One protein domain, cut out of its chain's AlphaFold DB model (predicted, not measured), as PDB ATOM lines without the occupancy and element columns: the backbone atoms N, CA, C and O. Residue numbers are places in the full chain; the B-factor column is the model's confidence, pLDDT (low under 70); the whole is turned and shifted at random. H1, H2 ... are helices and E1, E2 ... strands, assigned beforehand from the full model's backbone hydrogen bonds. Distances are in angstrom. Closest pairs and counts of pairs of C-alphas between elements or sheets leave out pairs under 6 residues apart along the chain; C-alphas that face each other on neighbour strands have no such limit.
ATOM      1  N   SER A  33     196.931 225.739 276.817       77.50
ATOM      2  CA  SER A  33     197.251 226.079 275.426       77.50
ATOM      3  C   SER A  33     198.606 225.519 275.007       77.50
ATOM      4  O   SER A  33     199.564 225.612 275.773       77.50
ATOM      5  N   THR A  34     198.725 225.038 273.770       80.25
ATOM      6  CA  THR A  34     200.014 224.604 273.213       80.25
ATOM      7  C   THR A  34     201.004 225.775 273.182       80.25
ATOM      8  O   THR A  34     200.727 226.784 272.525       80.25
ATOM      9  N   PRO A  35     202.142 225.690 273.891       83.50
ATOM     10  CA  PRO A  35     203.126 226.757 273.899       83.50
ATOM     11  C   PRO A  35     203.973 226.747 272.625       83.50
ATOM     12  O   PRO A  35     204.017 225.763 271.887       83.50
ATOM     13  N   LYS A  36     204.664 227.860 272.366       85.88
ATOM     14  CA  LYS A  36     205.676 227.908 271.307       85.88
ATOM     15  C   LYS A  36     206.941 227.229 271.813       85.88
ATOM     16  O   LYS A  36     207.486 227.639 272.838       85.88
ATOM     17  N   TYR A  37     207.381 226.210 271.089       88.50
ATOM     18  CA  TYR A  37     208.577 225.459 271.432       88.50
ATOM     19  C   TYR A  37     209.827 226.086 270.821       88.50
ATOM     20  O   TYR A  37     209.771 226.671 269.738       88.50
ATOM     21  N   VAL A  38     210.945 225.951 271.528       88.69
ATOM     22  CA  VAL A  38     212.269 226.395 271.091       88.69
ATOM     23  C   VAL A  38     213.166 225.184 270.842       88.69
ATOM     24  O   VAL A  38     213.076 224.180 271.549       88.69
ATOM     25  N   THR A  39     214.006 225.269 269.810       79.38
ATOM     26  CA  THR A  39     214.930 224.199 269.403       79.38
ATOM     27  C   THR A  39     216.285 224.282 270.101       79.38
ATOM     28  O   THR A  39     216.930 223.255 270.279       79.38
ATOM     29  N   GLU A  40     216.709 225.477 270.523       78.88
ATOM     30  CA  GLU A  40     218.005 225.722 271.165       78.88
ATOM     31  C   GLU A  40     217.819 226.391 272.529       78.88
ATOM     32  O   GLU A  40     217.193 227.447 272.641       78.88
ATOM     33  N   GLY A  41     218.358 225.762 273.576       78.88
ATOM     34  CA  GLY A  41     218.153 226.196 274.957       78.88
ATOM     35  C   GLY A  41     216.695 226.077 275.425       78.88
ATOM     36  O   GLY A  41     215.829 225.541 274.734       78.88
ATOM     37  N   GLY A  42     216.422 226.565 276.635       86.81
ATOM     38  CA  GLY A  42     215.076 226.606 277.210       86.81
ATOM     39  C   GLY A  42     214.804 225.549 278.281       86.81
ATOM     40  O   GLY A  42     215.687 224.803 278.699       86.81
ATOM     41  N   TYR A  43     213.558 225.534 278.750       89.38
ATOM     42  CA  TYR A  43     213.107 224.697 279.859       89.38
ATOM     43  C   TYR A  43     212.246 223.536 279.356       89.38
ATOM     44  O   TYR A  43     211.361 223.773 278.529       89.38
ATOM     45  N   PRO A  44     212.437 222.308 279.866       89.75
ATOM     46  CA  PRO A  44     211.628 221.164 279.469       89.75
ATOM     47  C   PRO A  44     210.160 221.379 279.846       89.75
ATOM     48  O   PRO A  44     209.830 221.632 281.007       89.75
ATOM     49  N   PHE A  45     209.265 221.259 278.868       89.75
ATOM     50  CA  PHE A  45     207.825 221.353 279.079       89.75
ATOM     51  C   PHE A  45     207.202 219.959 279.103       89.75
ATOM     52  O   PHE A  45     207.097 219.288 278.075       89.75
ATOM     53  N   LEU A  46     206.787 219.531 280.296       88.12
ATOM     54  CA  LEU A  46     206.127 218.246 280.502       88.12
ATOM     55  C   LEU A  46     204.616 218.377 280.310       88.12
ATOM     56  O   LEU A  46     203.968 219.264 280.863       88.12
ATOM     57  N   SER A  47     204.055 217.447 279.547       86.31
ATOM     58  CA  SER A  47     202.622 217.306 279.305       86.31
ATOM     59  C   SER A  47     202.166 215.878 279.604       86.31
ATOM     60  O   SER A  47     202.982 214.983 279.822       86.31
ATOM     61  N   ALA A  48     200.855 215.628 279.538       85.50
ATOM     62  CA  ALA A  48     200.310 214.276 279.685       85.50
ATOM     63  C   ALA A  48     200.894 213.270 278.670       85.50
ATOM     64  O   ALA A  48     200.926 212.076 278.944       85.50
ATOM     65  N   GLN A  49     201.405 213.737 277.524       86.25
ATOM     66  CA  GLN A  49     202.045 212.881 276.516       86.25
ATOM     67  C   GLN A  49     203.416 212.352 276.959       86.25
ATOM     68  O   GLN A  49     203.924 211.395 276.379       86.25
ATOM     69  N   ASN A  50     204.024 212.975 277.971       89.12
ATOM     70  CA  ASN A  50     205.315 212.568 278.517       89.12
ATOM     71  C   ASN A  50     205.184 211.484 279.588       89.12
ATOM     72  O   ASN A  50     206.203 211.014 280.078       89.12
ATOM     73  N   ILE A  51     203.965 211.070 279.941       89.81
ATOM     74  CA  ILE A  51     203.724 209.997 280.903       89.81
ATOM     75  C   ILE A  51     203.338 208.746 280.118       89.81
ATOM     76  O   ILE A  51     202.343 208.726 279.391       89.81
ATOM     77  N   SER A  52     204.146 207.699 280.233       88.31
ATOM     78  CA  SER A  52     203.846 206.407 279.629       88.31
ATOM     79  C   SER A  52     202.743 205.681 280.400       88.31
ATOM     80  O   SER A  52     202.409 205.997 281.542       88.31
ATOM     81  N   ARG A  53     202.165 204.647 279.783       87.56
ATOM     82  CA  ARG A  53     201.043 203.896 280.370       87.56
ATOM     83  C   ARG A  53     201.412 203.152 281.662       87.56
ATOM     84  O   ARG A  53     200.526 202.851 282.452       87.56
ATOM     85  N   ASN A  54     202.697 202.863 281.861       89.38
ATOM     86  CA  ASN A  54     203.269 202.283 283.078       89.38
ATOM     87  C   ASN A  54     203.663 203.340 284.132       89.38
ATOM     88  O   ASN A  54     204.215 202.975 285.162       89.38
ATOM     89  N   GLY A  55     203.363 204.624 283.906       86.38
ATOM     90  CA  GLY A  55     203.631 205.704 284.861       86.38
ATOM     91  C   GLY A  55     205.068 206.225 284.841       86.38
ATOM     92  O   GLY A  55     205.452 206.979 285.733       86.38
ATOM     93  N   GLU A  56     205.863 205.852 283.840       88.19
ATOM     94  CA  GLU A  56     207.229 206.345 283.679       88.19
ATOM     95  C   GLU A  56     207.243 207.665 282.899       88.19
ATOM     96  O   GLU A  56     206.412 207.931 282.025       88.19
ATOM     97  N   MET A  57     208.212 208.519 283.219       87.56
ATOM     98  CA  MET A  57     208.402 209.787 282.522       87.56
ATOM     99  C   MET A  57     209.278 209.577 281.286       87.56
ATOM    100  O   MET A  57     210.420 209.128 281.383       87.56
ATOM    101  N   ASN A  58     208.760 209.944 280.117       87.31
ATOM    102  CA  ASN A  58     209.479 209.908 278.852       87.31
ATOM    103  C   ASN A  58     210.072 211.285 278.524       87.31
ATOM    104  O   ASN A  58     209.379 212.187 278.036       87.31
ATOM    105  N   TYR A  59     211.380 211.409 278.753       84.06
ATOM    106  CA  TYR A  59     212.148 212.626 278.484       84.06
ATOM    107  C   TYR A  59     212.638 212.746 277.034       84.06
ATOM    108  O   TYR A  59     213.005 213.833 276.597       84.06
ATOM    109  N   SER A  60     212.602 211.661 276.256       82.88
ATOM    110  CA  SER A  60     213.132 211.629 274.886       82.88
ATOM    111  C   SER A  60     212.307 212.452 273.894       82.88
ATOM    112  O   SER A  60     212.804 212.817 272.834       82.88
ATOM    113  N   LYS A  61     211.036 212.728 274.214       77.75
ATOM    114  CA  LYS A  61     210.110 213.528 273.391       77.75
ATOM    115  C   LYS A  61     209.678 214.816 274.093       77.75
ATOM    116  O   LYS A  61     208.528 215.238 273.982       77.75
ATOM    117  N   VAL A  62     210.567 215.403 274.887       87.06
ATOM    118  CA  VAL A  62     210.273 216.657 275.580       87.06
ATOM    119  C   VAL A  62     210.567 217.829 274.659       87.06
ATOM    120  O   VAL A  62     211.647 217.931 274.086       87.06
ATOM    121  N   ASN A  63     209.586 218.718 274.536       88.75
ATOM    122  CA  ASN A  63     209.774 219.997 273.875       88.75
ATOM    123  C   ASN A  63     210.205 221.042 274.903       88.75
ATOM    124  O   ASN A  63     209.722 221.036 276.039       88.75
ATOM    125  N   ASN A  64     211.056 221.975 274.491       90.81
ATOM    126  CA  ASN A  64     211.512 223.054 275.357       90.81
ATOM    127  C   ASN A  64     210.695 224.325 275.122       90.81
ATOM    128  O   ASN A  64     210.287 224.616 273.999       90.81
ATOM    129  N   ILE A  65     210.467 225.092 276.183       91.06
ATOM    130  CA  ILE A  65     209.847 226.421 276.149       91.06
ATOM    131  C   ILE A  65     210.882 227.503 276.468       91.06
ATOM    132  O   ILE A  65     211.876 227.246 277.149       91.06
ATOM    133  N   SER A  66     210.646 228.726 275.990       92.25
ATOM    134  CA  SER A  66     211.520 229.864 276.290       92.25
ATOM    135  C   SER A  66     211.449 230.283 277.764       92.25
ATOM    136  O   SER A  66     210.445 230.051 278.445       92.25
ATOM    137  N   ASP A  67     212.501 230.951 278.244       90.31
ATOM    138  CA  ASP A  67     212.568 231.517 279.600       90.31
ATOM    139  C   ASP A  67     211.425 232.508 279.877       90.31
ATOM    140  O   ASP A  67     210.759 232.433 280.911       90.31
ATOM    141  N   ASP A  68     211.104 233.369 278.909       88.31
ATOM    142  CA  ASP A  68     209.981 234.308 279.016       88.31
ATOM    143  C   ASP A  68     208.648 233.591 279.257       88.31
ATOM    144  O   ASP A  68     207.830 234.011 280.082       88.31
ATOM    145  N   PHE A  69     208.422 232.480 278.551       87.50
ATOM    146  CA  PHE A  69     207.203 231.700 278.710       87.50
ATOM    147  C   PHE A  69     207.187 230.951 280.046       87.50
ATOM    148  O   PHE A  69     206.166 230.957 280.736       87.50
ATOM    149  N   TYR A  70     208.321 230.380 280.450       88.69
ATOM    150  CA  TYR A  70     208.489 229.744 281.755       88.69
ATOM    151  C   TYR A  70     208.154 230.715 282.901       88.69
ATOM    152  O   TYR A  70     207.293 230.425 283.741       88.69
ATOM    153  N   LYS A  71     208.728 231.923 282.876       87.69
ATOM    154  CA  LYS A  71     208.440 232.993 283.845       87.69
ATOM    155  C   LYS A  71     206.968 233.398 283.845       87.69
ATOM    156  O   LYS A  71     206.392 233.614 284.914       87.69
ATOM    157  N   LYS A  72     206.322 233.454 282.676       86.19
ATOM    158  CA  LYS A  72     204.888 233.765 282.563       86.19
ATOM    159  C   LYS A  72     204.012 232.721 283.265       86.19
ATOM    160  O   LYS A  72     203.089 233.093 283.992       86.19
ATOM    161  N   ILE A  73     204.304 231.430 283.088       84.75
ATOM    162  CA  ILE A  73     203.550 230.342 283.739       84.75
ATOM    163  C   ILE A  73     203.710 230.416 285.262       84.75
ATOM    164  O   ILE A  73     202.727 230.314 286.002       84.75
ATOM    165  N   LEU A  74     204.932 230.659 285.743       79.38
ATOM    166  CA  LEU A  74     205.206 230.785 287.174       79.38
ATOM    167  C   LEU A  74     204.519 232.005 287.801       79.38
ATOM    168  O   LEU A  74     203.929 231.892 288.877       79.38
ATOM    169  N   CYS A  75     204.556 233.156 287.126       68.69
ATOM    170  CA  CYS A  75     204.060 234.425 287.663       68.69
ATOM    171  C   CYS A  75     202.532 234.583 287.567       68.69
ATOM    172  O   CYS A  75     201.961 235.448 288.229       68.69
ATOM    173  N   THR A  76     201.836 233.727 286.807       64.31
ATOM    174  CA  THR A  76     200.366 233.724 286.771       64.31
ATOM    175  C   THR A  76     199.822 233.295 288.143       64.31
ATOM    176  O   THR A  76     199.648 232.109 288.430       64.31
TER     177      THR A  76
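This is residues 33 to 76 of the 79 residues of the protein "Methylase_S domain-containing protein" of Acinetobacter sp. YT-02 (UniProt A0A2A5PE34). This is a small domain of little regular structure: two short strands, E1 and E2, meet at a point, with a long loop, residues 46 to 62, reaching out on one side and the helix H1 at the other end. Residues 71 to 76 stick out, and residues 37 to 38 pair with E2. The printed part has 44 residues, 15 of them in named elements, in the order E1, E2, H1; the class is mixed, helices and strands. It is only just loose, close to compact, with a radius of gyration of the C-alphas of 11.4 A and spans of 33 by 24 by 14 A.

E1, residues 43 to 45, and E2, residues 63 to 65, meet only at a point, where C-alphas 44 and 64 face each other at 4.5 A. Residues 37 to 38 form a short antiparallel pairing with residues 64 to 65 of E2. The closest C-alphas of E1 and H1, residues 67 to 75, are those of Tyr 43 and Asp 67, 6.8 A apart. In H1 every O i to N i+4 pair is within hydrogen-bond range.

E1 begins at C-alpha 43 (213.107, 224.697, 279.859) and measures 6.3 A; E2 measures 6.8 A. H1 measures 12.1 A and ends at C-alpha 75 (204.060, 234.425, 287.663).

The two C-alphas farthest apart, those of Asn 54 and Asp 68, are 33.0 A apart. The link from E1 to E2 is long, and that from E2 to H1 is tight. The printed part has no cut; pLDDT is under 70 at residues 75 to 76.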